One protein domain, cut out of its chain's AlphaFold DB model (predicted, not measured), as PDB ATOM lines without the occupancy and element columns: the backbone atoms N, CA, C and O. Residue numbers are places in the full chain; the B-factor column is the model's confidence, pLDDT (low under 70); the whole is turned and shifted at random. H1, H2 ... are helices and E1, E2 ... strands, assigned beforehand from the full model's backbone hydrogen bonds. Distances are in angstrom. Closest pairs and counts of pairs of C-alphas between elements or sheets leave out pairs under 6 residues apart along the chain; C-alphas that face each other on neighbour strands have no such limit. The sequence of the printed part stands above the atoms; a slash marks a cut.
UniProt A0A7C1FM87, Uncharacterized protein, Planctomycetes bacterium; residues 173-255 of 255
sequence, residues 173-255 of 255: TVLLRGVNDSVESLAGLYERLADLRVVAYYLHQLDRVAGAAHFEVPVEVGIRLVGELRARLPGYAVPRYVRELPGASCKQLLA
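This is residues 173 to 255 of the 255 residues of an uncharacterized protein of Planctomycetes bacterium (UniProt A0A7C1FM87). A small sheet of three parallel strands, E1, E2 and E3 side by side in that order, has both helices, H1 and H2, over one and the same face, making two layers. The helices meet at a steep angle through residues 183 to 187 of H1, and long stretches without a named element, residues 206 to 218 and 244 to 255, follow E2 and E3. The printed part has 83 residues with three named strands and two named helices, in the order E1, H1, E2, H2, E3; the class is mixed, helices and strands, with 41 residues, under half, in named elements. It is compact, with a radius of gyration of the C-alphas of 12.6 A, and rounded, spanning 35 by 29 by 22 A.

E1, residues 173 to 175, is an edge strand and the parallel neighbour of E2, residues 199 to 205, at 31 degrees; N 175 and O 204 are 2.8 A apart, within hydrogen-bond range. E3, residues 240 to 243, the other edge strand, is parallel to E2, also at 31 degrees, with N 205 and O 242 within hydrogen-bond range at 2.8 A. H1, residues 183 to 195, is on the sheet, and its height over the sheet is 7.7 A, with the local plane fitted to only 6 C-alphas of the sheet. It lies only just over E1, on which 3 of its C-alphas fall, and runs along the strands, at 4 degrees to E1 on the local plane. The closest C-alphas of H1 and E2 are those of Tyr 190 and Ala 200, 6.4 A apart. H2, residues 219 to 232, is on the same face at a height of 8.9 A, over E2 and along the strands, at 9 degrees to E2 on the local plane. Its closest C-alpha pair with E3 is Val 226 and Tyr 241, 7.2 A apart. H1 touches H2 with residues 183 to 187 alone, closest at the C-alphas of Val 183 and Leu 225, 5.7 A, at a steep tilt of 53 degrees, the same way. E1, H1, E2 and E2, H2, E3 are strand-helix-strand units, two parallel neighbour strands with a helix between, each with a right-handed crossover. Every O i to N i+4 pair of H1 is within hydrogen-bond range, and 9 of 10 in H2.

E1 begins at C-alpha 173, (13.599, -8.948, -108.999). H1 is 17.9 A long, E2 18.3 A and H2 20.2 A from first to last C-alpha; E1 measures 6.6 A and E3 10.0 A. H2 begins at C-alpha 219, (0.920, -6.210, -101.863), and E3 ends at C-alpha 243, (8.998, -1.593, -101.152). Residues 242 to 243 of E3 pair, antiparallel, with residues 252 to 253.

The two C-alphas farthest apart, those of Asp 195 and Gly 247, are 36.4 A apart. The printed part has no cut and ends at residue 255, the chain's last. The link from E2 to H2, 13 residues, is long, and that from H1 to E2, 3 residues, is tight. The mean pLDDT of the printed part is 92.5; residues 210 to 211 and residue 249 are under 70.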
ATOM      1  N   THR A 173      14.792  -8.640-108.212       98.00
ATOM      2  CA  THR A 173      13.599  -8.948-108.999       98.00
ATOM      3  C   THR A 173      12.527  -7.919-108.694       98.00
ATOM      4  O   THR A 173      12.404  -7.485-107.553       98.00
ATOM      5  N   VAL A 174      11.740  -7.512-109.686       96.75
ATOM      6  CA  VAL A 174      10.536  -6.692-109.480       96.75
ATOM      7  C   VAL A 174       9.318  -7.576-109.701       96.75
ATOM      8  O   VAL A 174       9.272  -8.321-110.678       96.75
ATOM      9  N   LEU A 175       8.347  -7.505-108.793       97.75
ATOM     10  CA  LEU A 175       7.075  -8.206-108.910       97.75
ATOM     11  C   LEU A 175       6.200  -7.497-109.948       97.75
ATOM     12  O   LEU A 175       5.833  -6.333-109.769       97.75
ATOM     13  N   LEU A 176       5.888  -8.200-111.031       97.06
ATOM     14  CA  LEU A 176       5.243  -7.675-112.227       97.06
ATOM     15  C   LEU A 176       4.089  -8.586-112.649       97.06
ATOM     16  O   LEU A 176       4.266  -9.789-112.871       97.06
ATOM     17  N   ARG A 177       2.911  -7.982-112.808       96.56
ATOM     18  CA  ARG A 177       1.688  -8.662-113.241       96.56
ATOM     19  C   ARG A 177       1.861  -9.282-114.624       96.56
ATOM     20  O   ARG A 177       2.305  -8.605-115.547       96.56
ATOM     21  N   GLY A 178       1.461 -10.541-114.782       95.88
ATOM     22  CA  GLY A 178       1.546 -11.268-116.049       95.88
ATOM     23  C   GLY A 178       2.971 -11.630-116.476       95.88
ATOM     24  O   GLY A 178       3.163 -12.079-117.603       95.88
ATOM     25  N   VAL A 179       3.965 -11.428-115.604       97.06
ATOM     26  CA  VAL A 179       5.364 -11.802-115.856       97.06
ATOM     27  C   VAL A 179       5.821 -12.811-114.812       97.06
ATOM     28  O   VAL A 179       6.219 -13.918-115.156       97.06
ATOM     29  N   ASN A 180       5.772 -12.438-113.534       97.88
ATOM     30  CA  ASN A 180       6.284 -13.255-112.434       97.88
ATOM     31  C   ASN A 180       5.397 -13.178-111.182       97.88
ATOM     32  O   ASN A 180       5.862 -13.389-110.069       97.88
ATOM     33  N   ASP A 181       4.108 -12.891-111.354       97.25
ATOM     34  CA  ASP A 181       3.102 -12.831-110.292       97.25
ATOM     35  C   ASP A 181       2.490 -14.202-109.947       97.25
ATOM     36  O   ASP A 181       1.358 -14.289-109.471       97.25
ATOM     37  N   SER A 182       3.260 -15.275-110.148       98.31
ATOM     38  CA  SER A 182       2.921 -16.652-109.785       98.31
ATOM     39  C   SER A 182       4.048 -17.294-108.976       98.31
ATOM     40  O   SER A 182       5.227 -16.951-109.117       98.31
ATOM     41  N   VAL A 183       3.688 -18.249-108.116       98.06
ATOM     42  CA  VAL A 183       4.670 -18.973-107.304       98.06
ATOM     43  C   VAL A 183       5.534 -19.878-108.180       98.06
ATOM     44  O   VAL A 183       6.720 -20.011-107.911       98.06
ATOM     45  N   GLU A 184       4.990 -20.435-109.263       98.25
ATOM     46  CA  GLU A 184       5.729 -21.254-110.226       98.25
ATOM     47  C   GLU A 184       6.848 -20.449-110.901       98.25
ATOM     48  O   GLU A 184       7.996 -20.895-110.924       98.25
ATOM     49  N   SER A 185       6.546 -19.241-111.394       98.25
ATOM     50  CA  SER A 185       7.545 -18.392-112.053       98.25
ATOM     51  C   SER A 185       8.628 -17.923-111.080       98.25
ATOM     52  O   SER A 185       9.811 -17.938-111.426       98.25
ATOM     53  N   LEU A 186       8.252 -17.521-109.861       98.62
ATOM     54  CA  LEU A 186       9.215 -17.067-108.854       98.62
ATOM     55  C   LEU A 186      10.051 -18.216-108.286       98.62
ATOM     56  O   LEU A 186      11.258 -18.051-108.136       98.62
ATOM     57  N   ALA A 187       9.451 -19.375-108.001       98.50
ATOM     58  CA  ALA A 187      10.188 -20.545-107.527       98.50
ATOM     59  C   ALA A 187      11.211 -20.988-108.576       98.50
ATOM     60  O   ALA A 187      12.395 -21.071-108.262       98.50
ATOM     61  N   GLY A 188      10.789 -21.125-109.839       98.44
ATOM     62  CA  GLY A 188      11.697 -21.471-110.932       98.44
ATOM     63  C   GLY A 188      12.807 -20.437-111.148       98.44
ATOM     64  O   GLY A 188      13.940 -20.807-111.454       98.44
ATOM     65  N   LEU A 189      12.527 -19.139-110.954       98.69
ATOM     66  CA  LEU A 189      13.566 -18.105-110.983       98.69
ATOM     67  C   LEU A 189      14.598 -18.317-109.872       98.69
ATOM     68  O   LEU A 189      15.794 -18.345-110.148       98.69
ATOM     69  N   TYR A 190      14.150 -18.415-108.622       98.62
ATOM     70  CA  TYR A 190      15.056 -18.437-107.476       98.62
ATOM     71  C   TYR A 190      15.796 -19.767-107.315       98.62
ATOM     72  O   TYR A 190      16.945 -19.744-106.880       98.62
ATOM     73  N   GLU A 191      15.208 -20.892-107.729       98.19
ATOM     74  CA  GLU A 191      15.923 -22.169-107.874       98.19
ATOM     75  C   GLU A 191      17.059 -22.032-108.885       98.19
ATOM     76  O   GLU A 191      18.218 -22.279-108.556       98.19
ATOM     77  N   ARG A 192      16.763 -21.509-110.080       98.12
ATOM     78  CA  ARG A 192      17.780 -21.331-111.120       98.12
ATOM     79  C   ARG A 192      18.881 -20.359-110.702       98.12
ATOM     80  O   ARG A 192      20.049 -20.569-111.010       98.12
ATOM     81  N   LEU A 193      18.540 -19.293-109.981       98.50
ATOM     82  CA  LEU A 193      19.537 -18.377-109.421       98.50
ATOM     83  C   LEU A 193      20.406 -19.054-108.357       98.50
ATOM     84  O   LEU A 193      21.619 -18.838-108.354       98.50
ATOM     85  N   ALA A 194      19.817 -19.891-107.500       98.00
ATOM     86  CA  ALA A 194      20.553 -20.667-106.511       98.00
ATOM     87  C   ALA A 194      21.546 -21.637-107.173       98.00
ATOM     88  O   ALA A 194      22.709 -21.669-106.761       98.00
ATOM     89  N   ASP A 195      21.140 -22.338-108.236       97.88
ATOM     90  CA  ASP A 195      22.016 -23.220-109.025       97.88
ATOM     91  C   ASP A 195      23.200 -22.456-109.637       97.88
ATOM     92  O   ASP A 195      24.325 -22.953-109.710       97.88
ATOM     93  N   LEU A 196      22.971 -21.196-110.015       98.12
ATOM     94  CA  LEU A 196      23.997 -20.294-110.537       98.12
ATOM     95  C   LEU A 196      24.821 -19.599-109.448       98.12
ATOM     96  O   LEU A 196      25.684 -18.791-109.783       98.12
ATOM     97  N   ARG A 197      24.606 -19.916-108.163       98.25
ATOM     98  CA  ARG A 197      25.255 -19.280-106.997       98.25
ATOM     99  C   ARG A 197      24.963 -17.775-106.877       98.25
ATOM    100  O   ARG A 197      25.732 -17.038-106.257       98.25
ATOM    101  N   VAL A 198      23.848 -17.312-107.445       98.50
ATOM    102  CA  VAL A 198      23.348 -15.942-107.290       98.50
ATOM    103  C   VAL A 198      22.418 -15.878-106.081       98.50
ATOM    104  O   VAL A 198      21.443 -16.619-105.983       98.50
ATOM    105  N   VAL A 199      22.696 -14.959-105.158       98.12
ATOM    106  CA  VAL A 199      21.895 -14.808-103.935       98.12
ATOM    107  C   VAL A 199      20.595 -14.064-104.240       98.12
ATOM    108  O   VAL A 199      20.633 -12.921-104.696       98.12
ATOM    109  N   ALA A 200      19.451 -14.676-103.921       96.94
ATOM    110  CA  ALA A 200      18.135 -14.044-103.997       96.94
ATOM    111  C   ALA A 200      18.036 -12.879-102.997       96.94
ATOM    112  O   ALA A 200      17.806 -13.087-101.807       96.94
ATOM    113  N   TYR A 201      18.258 -11.642-103.451       96.44
ATOM    114  CA  TYR A 201      18.403 -10.509-102.535       96.44
ATOM    115  C   TYR A 201      17.078  -9.813-102.258       96.44
ATOM    116  O   TYR A 201      16.610  -9.826-101.115       96.44
ATOM    117  N   TYR A 202      16.454  -9.241-103.286       97.56
ATOM    118  CA  TYR A 202      15.175  -8.557-103.129       97.56
ATOM    119  C   TYR A 202      14.166  -8.944-104.199       97.56
ATOM    120  O   TYR A 202      14.480  -8.931-105.387       97.56
ATOM    121  N   LEU A 203      12.931  -9.168-103.754       98.19
ATOM    122  CA  LEU A 203      11.731  -9.022-104.565       98.19
ATOM    123  C   LEU A 203      11.158  -7.637-104.263       98.19
ATOM    124  O   LEU A 203      10.786  -7.342-103.132       98.19
ATOM    125  N   HIS A 204      11.115  -6.766-105.252       96.62
ATOM    126  CA  HIS A 204      10.587  -5.422-105.118       96.62
ATOM    127  C   HIS A 204       9.116  -5.385-105.493       96.62
ATOM    128  O   HIS A 204       8.727  -5.854-106.560       96.62
ATOM    129  N   GLN A 205       8.310  -4.743-104.659       95.94
ATOM    130  CA  GLN A 205       7.043  -4.202-105.112       95.94
ATOM    131  C   GLN A 205       7.309  -3.144-106.187       95.94
ATOM    132  O   GLN A 205       8.176  -2.291-106.005       95.94
ATOM    133  N   LEU A 206       6.548  -3.193-107.282       90.25
ATOM    134  CA  LEU A 206       6.624  -2.186-108.333       90.25
ATOM    135  C   LEU A 206       6.303  -0.792-107.775       90.25
ATOM    136  O   LEU A 206       5.246  -0.589-107.168       90.25
ATOM    137  N   ASP A 207       7.200   0.162-108.020       80.56
ATOM    138  CA  ASP A 207       6.960   1.569-107.720       80.56
ATOM    139  C   ASP A 207       5.921   2.134-108.692       80.56
ATOM    140  O   ASP A 207       5.965   1.900-109.903       80.56
ATOM    141  N   ARG A 208       4.970   2.904-108.163       70.62
ATOM    142  CA  ARG A 208       3.912   3.533-108.961       70.62
ATOM    143  C   ARG A 208       4.481   4.709-109.750       70.62
ATOM    144  O   ARG A 208       4.372   5.856-109.333       70.62
ATOM    145  N   VAL A 209       5.086   4.417-110.896       70.38
ATOM    146  CA  VAL A 209       5.522   5.419-111.875       70.38
ATOM    147  C   VAL A 209       4.533   5.511-113.035       70.38
ATOM    148  O   VAL A 209       3.839   4.544-113.372       70.38
ATOM    149  N   ALA A 210       4.451   6.693-113.651       62.06
ATOM    150  CA  ALA A 210       3.583   6.925-114.800       62.06
ATOM    151  C   ALA A 210       3.883   5.902-115.912       62.06
ATOM    152  O   ALA A 210       5.031   5.721-116.309       62.06
ATOM    153  N   GLY A 211       2.846   5.213-116.395       68.88
ATOM    154  CA  GLY A 211       2.959   4.211-117.459       68.88
ATOM    155  C   GLY A 211       3.189   2.767-117.000       68.88
ATOM    156  O   GLY A 211       2.926   1.871-117.790       68.88
ATOM    157  N   ALA A 212       3.572   2.498-115.744       76.31
ATOM    158  CA  ALA A 212       3.828   1.128-115.263       76.31
ATOM    159  C   ALA A 212       2.675   0.511-114.448       76.31
ATOM    160  O   ALA A 212       2.725  -0.666-114.103       76.31
ATOM    161  N   ALA A 213       1.612   1.272-114.161       79.56
ATOM    162  CA  ALA A 213       0.531   0.847-113.261       79.56
ATOM    163  C   ALA A 213      -0.165  -0.465-113.677       79.56
ATOM    164  O   ALA A 213      -0.644  -1.211-112.830       79.56
ATOM    165  N   HIS A 214      -0.190  -0.785-114.973       84.56
ATOM    166  CA  HIS A 214      -0.777  -2.028-115.480       84.56
ATOM    167  C   HIS A 214       0.015  -3.285-115.079       84.56
ATOM    168  O   HIS A 214      -0.564  -4.367-115.017       84.56
ATOM    169  N   PHE A 215       1.302  -3.144-114.745       88.75
ATOM    170  CA  PHE A 215       2.119  -4.221-114.186       88.75
ATOM    171  C   PHE A 215       2.005  -4.335-112.658       88.75
ATOM    172  O   PHE A 215       2.620  -5.224-112.071       88.75
ATOM    173  N   GLU A 216       1.237  -3.470-111.987       91.31
ATOM    174  CA  GLU A 216       1.150  -3.481-110.527       91.31
ATOM    175  C   GLU A 216       0.436  -4.737-110.016       91.31
ATOM    176  O   GLU A 216      -0.674  -5.077-110.439       91.31
ATOM    177  N   VAL A 217       1.067  -5.395-109.046       93.69
ATOM    178  CA  VAL A 217       0.513  -6.515-108.280       93.69
ATOM    179  C   VAL A 217       0.145  -6.011-106.876       93.69
ATOM    180  O   VAL A 217       0.949  -5.283-106.287       93.69
ATOM    181  N   PRO A 218      -1.036  -6.352-106.318       95.25
ATOM    182  CA  PRO A 218      -1.384  -5.995-104.943       95.25
ATOM    183  C   PRO A 218      -0.376  -6.560-103.936       95.25
ATOM    184  O   PRO A 218       0.123  -7.673-104.106       95.25
ATOM    185  N   VAL A 219      -0.097  -5.821-102.862       96.06
ATOM    186  CA  VAL A 219       0.920  -6.210-101.863       96.06
ATOM    187  C   VAL A 219       0.587  -7.539-101.211       96.06
ATOM    188  O   VAL A 219       1.467  -8.355-100.961       96.06
ATOM    189  N   GLU A 220      -0.695  -7.773-100.963       97.25
ATOM    190  CA  GLU A 220      -1.221  -8.971-100.324       97.25
ATOM    191  C   GLU A 220      -0.893 -10.216-101.157       97.25
ATOM    192  O   GLU A 220      -0.592 -11.276-100.608       97.25
ATOM    193  N   VAL A 221      -0.878 -10.073-102.488       97.25
ATOM    194  CA  VAL A 221      -0.443 -11.131-103.406       97.25
ATOM    195  C   VAL A 221       1.059 -11.364-103.266       97.25
ATOM    196  O   VAL A 221       1.467 -12.511-103.133       97.25
ATOM    197  N   GLY A 222       1.875 -10.307-103.222       97.56
ATOM    198  CA  GLY A 222       3.320 -10.426-102.998       97.56
ATOM    199  C   GLY A 222       3.671 -11.115-101.673       97.56
ATOM    200  O   GLY A 222       4.488 -12.033-101.655       97.56
ATOM    201  N   ILE A 223       2.996 -10.744-100.579       97.94
ATOM    202  CA  ILE A 223       3.158 -11.381 -99.260       97.94
ATOM    203  C   ILE A 223       2.792 -12.867 -99.331       97.94
ATOM    204  O   ILE A 223       3.551 -13.709 -98.847       97.94
ATOM    205  N   ARG A 224       1.655 -13.201 -99.959       98.31
ATOM    206  CA  ARG A 224       1.222 -14.592-100.140       98.31
ATOM    207  C   ARG A 224       2.256 -15.398-100.929       98.31
ATOM    208  O   ARG A 224       2.663 -16.457-100.465       98.31
ATOM    209  N   LEU A 225       2.724 -14.870-102.063       98.38
ATOM    210  CA  LEU A 225       3.733 -15.518-102.904       98.38
ATOM    211  C   LEU A 225       5.008 -15.824-102.112       98.38
ATOM    212  O   LEU A 225       5.495 -16.946-102.153       98.38
ATOM    213  N   VAL A 226       5.522 -14.872-101.330       98.00
ATOM    214  CA  VAL A 226       6.721 -15.085-100.499       98.00
ATOM    215  C   VAL A 226       6.478 -16.144 -99.422       98.00
ATOM    216  O   VAL A 226       7.365 -16.950 -99.142       98.00
ATOM    217  N   GLY A 227       5.277 -16.183 -98.837       98.00
ATOM    218  CA  GLY A 227       4.863 -17.251 -97.927       98.00
ATOM    219  C   GLY A 227       4.906 -18.634 -98.583       98.00
ATOM    220  O   GLY A 227       5.445 -19.572 -98.001       98.00
ATOM    221  N   GLU A 228       4.412 -18.753 -99.814       98.19
ATOM    222  CA  GLU A 228       4.461 -20.005-100.578       98.19
ATOM    223  C   GLU A 228       5.895 -20.378-100.990       98.19
ATOM    224  O   GLU A 228       6.277 -21.544-100.899       98.19
ATOM    225  N   LEU A 229       6.730 -19.397-101.359       98.19
ATOM    226  CA  LEU A 229       8.149 -19.620-101.662       98.19
ATOM    227  C   LEU A 229       8.909 -20.184-100.457       98.19
ATOM    228  O   LEU A 229       9.721 -21.085-100.630       98.19
ATOM    229  N   ARG A 230       8.619 -19.722 -99.234       97.62
ATOM    230  CA  ARG A 230       9.227 -20.268 -98.002       97.62
ATOM    231  C   ARG A 230       8.924 -21.739 -97.768       97.62
ATOM    232  O   ARG A 230       9.723 -22.419 -97.135       97.62
ATOM    233  N   ALA A 231       7.771 -22.212 -98.233       96.44
ATOM    234  CA  ALA A 231       7.393 -23.612 -98.112       96.44
ATOM    235  C   ALA A 231       8.063 -24.498 -99.178       96.44
ATOM    236  O   ALA A 231       8.156 -25.706 -98.976       96.44
ATOM    237  N   ARG A 232       8.511 -23.918-100.303       96.69
ATOM    238  CA  ARG A 232       9.082 -24.652-101.448       96.69
ATOM    239  C   ARG A 232      10.609 -24.584-101.521       96.69
ATOM    240  O   ARG A 232      11.239 -25.561-101.904       96.69
ATOM    241  N   LEU A 233      11.196 -23.441-101.173       97.38
ATOM    242  CA  LEU A 233      12.609 -23.148-101.395       97.38
ATOM    243  C   LEU A 233      13.436 -23.265-100.110       97.38
ATOM    244  O   LEU A 233      12.934 -22.981 -99.018       97.38
ATOM    245  N   PRO A 234      14.737 -23.588-100.216       96.06
ATOM    246  CA  PRO A 234      15.637 -23.448 -99.084       96.06
ATOM    247  C   PRO A 234      15.731 -21.977 -98.663       96.06
ATOM    248  O   PRO A 234      15.691 -21.067 -99.491       96.06
ATOM    249  N   GLY A 235      15.912 -21.725 -97.364       94.81
ATOM    250  CA  GLY A 235      15.815 -20.373 -96.803       94.81
ATOM    251  C   GLY A 235      16.757 -19.332 -97.427       94.81
ATOM    252  O   GLY A 235      16.403 -18.161 -97.487       94.81
ATOM    253  N   TYR A 236      17.925 -19.742 -97.937       94.25
ATOM    254  CA  TYR A 236      18.870 -18.837 -98.607       94.25
ATOM    255  C   TYR A 236      18.441 -18.430-100.030       94.25
ATOM    256  O   TYR A 236      18.991 -17.474-100.573       94.25
ATOM    257  N   ALA A 237      17.491 -19.150-100.634       96.88
ATOM    258  CA  ALA A 237      16.933 -18.858-101.954       96.88
ATOM    259  C   ALA A 237      15.620 -18.057-101.872       96.88
ATOM    260  O   ALA A 237      15.087 -17.635-102.895       96.88
ATOM    261  N   VAL A 238      15.094 -17.815-100.668       97.62
ATOM    262  CA  VAL A 238      13.903 -16.983-100.475       97.62
ATOM    263  C   VAL A 238      14.319 -15.505-100.458       97.62
ATOM    264  O   VAL A 238      15.085 -15.104 -99.576       97.62
ATOM    265  N   PRO A 239      13.813 -14.664-101.380       97.56
ATOM    266  CA  PRO A 239      14.128 -13.239-101.389       97.56
ATOM    267  C   PRO A 239      13.481 -12.519-100.202       97.56
ATOM    268  O   PRO A 239      12.466 -12.952 -99.653       97.56
ATOM    269  N   ARG A 240      14.001 -11.337 -99.865       97.62
ATOM    270  CA  ARG A 240      13.283 -10.388 -99.003       97.62
ATOM    271  C   ARG A 240      12.305  -9.588 -99.853       97.62
ATOM    272  O   ARG A 240      12.726  -8.985-100.841       97.62
ATOM    273  N   TYR A 241      11.029  -9.546 -99.484       97.69
ATOM    274  CA  TYR A 241      10.055  -8.750-100.225       97.69
ATOM    275  C   TYR A 241       9.973  -7.343 -99.656       97.69
ATOM    276  O   TYR A 241       9.739  -7.153 -98.463       97.69
ATOM    277  N   VAL A 242      10.221  -6.347-100.502       96.12
ATOM    278  CA  VAL A 242      10.441  -4.964-100.083       96.12
ATOM    279  C   VAL A 242       9.710  -3.961-100.960       96.12
ATOM    280  O   VAL A 242       9.394  -4.229-102.116       96.12
ATOM    281  N   ARG A 243       9.499  -2.761-100.423       92.19
ATOM    282  CA  ARG A 243       8.998  -1.593-101.152       92.19
ATOM    283  C   ARG A 243       9.888  -0.384-100.883       92.19
ATOM    284  O   ARG A 243      10.351  -0.194 -99.754       92.19
ATOM    285  N   GLU A 244      10.110   0.440-101.905       85.31
ATOM    286  CA  GLU A 244      10.679   1.775-101.716       85.31
ATOM    287  C   GLU A 244       9.537   2.762-101.423       85.31
ATOM    288  O   GLU A 244       8.502   2.775-102.087       85.31
ATOM    289  N   LEU A 245       9.692   3.558-100.365       80.94
ATOM    290  CA  LEU A 245       8.770   4.641-100.032       80.94
ATOM    291  C   LEU A 245       9.503   5.967-100.247       80.94
ATOM    292  O   LEU A 245      10.600   6.132 -99.702       80.94
ATOM    293  N   PRO A 246       8.933   6.923-101.003       75.38
ATOM    294  CA  PRO A 246       9.539   8.238-101.164       75.38
ATOM    295  C   PRO A 246       9.836   8.885 -99.806       75.38
ATOM    296  O   PRO A 246       8.957   8.989 -98.954       75.38
ATOM    297  N   GLY A 247      11.087   9.303 -99.601       71.12
ATOM    298  CA  GLY A 247      11.538   9.947 -98.362       71.12
ATOM    299  C   GLY A 247      11.884   8.999 -97.208       71.12
ATOM    300  O   GLY A 247      12.347   9.472 -96.172       71.12
ATOM    301  N   ALA A 248      11.714   7.681 -97.359       73.81
ATOM    302  CA  ALA A 248      12.180   6.725 -96.358       73.81
ATOM    303  C   ALA A 248      13.708   6.564 -96.405       73.81
ATOM    304  O   ALA A 248      14.323   6.554 -97.471       73.81
ATOM    305  N   SER A 249      14.330   6.396 -95.235       69.12
ATOM    306  CA  SER A 249      15.784   6.222 -95.110       69.12
ATOM    307  C   SER A 249      16.272   4.857 -95.607       69.12
ATOM    308  O   SER A 249      17.431   4.731 -96.012       69.12
ATOM    309  N   CYS A 250      15.399   3.847 -95.608       76.12
ATOM    310  CA  CYS A 250      15.677   2.490 -96.062       76.12
ATOM    311  C   CYS A 250      14.445   1.841 -96.718       76.12
ATOM    312  O   CYS A 250      13.327   2.353 -96.649       76.12
ATOM    313  N   LYS A 251      14.662   0.691 -97.365       82.44
ATOM    314  CA  LYS A 251      13.587  -0.116 -97.955       82.44
ATOM    315  C   LYS A 251      12.698  -0.698 -96.855       82.44
ATOM    316  O   LYS A 251      13.211  -1.284 -95.903       82.44
ATOM    317  N   GLN A 252      11.381  -0.600 -97.021       89.44
ATOM    318  CA  GLN A 252      10.430  -1.228 -96.107       89.44
ATOM    319  C   GLN A 252      10.350  -2.727 -96.406       89.44
ATOM    320  O   GLN A 252      10.037  -3.106 -97.533       89.44
ATOM    321  N   LEU A 253      10.620  -3.569 -95.405       91.94
ATOM    322  CA  LEU A 253      10.394  -5.014 -95.490       91.94
ATOM    323  C   LEU A 253       8.897  -5.311 -95.347       91.94
ATOM    324  O   LEU A 253       8.262  -4.833 -94.410       91.94
ATOM    325  N   LEU A 254       8.353  -6.081 -96.285       92.56
ATOM    326  CA  LEU A 254       6.938  -6.445 -96.362       92.56
ATOM    327  C   LEU A 254       6.699  -7.918 -96.024       92.56
ATOM    328  O   LEU A 254       5.721  -8.231 -95.349       92.56
ATOM    329  N   ALA A 255       7.579  -8.808 -96.489       87.12
ATOM    330  CA  ALA A 255       7.566 -10.223 -96.136       87.12
ATOM    331  C   ALA A 255       8.980 -10.773 -96.053       87.12
ATOM    332  O   ALA A 255       9.835 -10.487 -96.926       87.12
TER     333      ALA A 255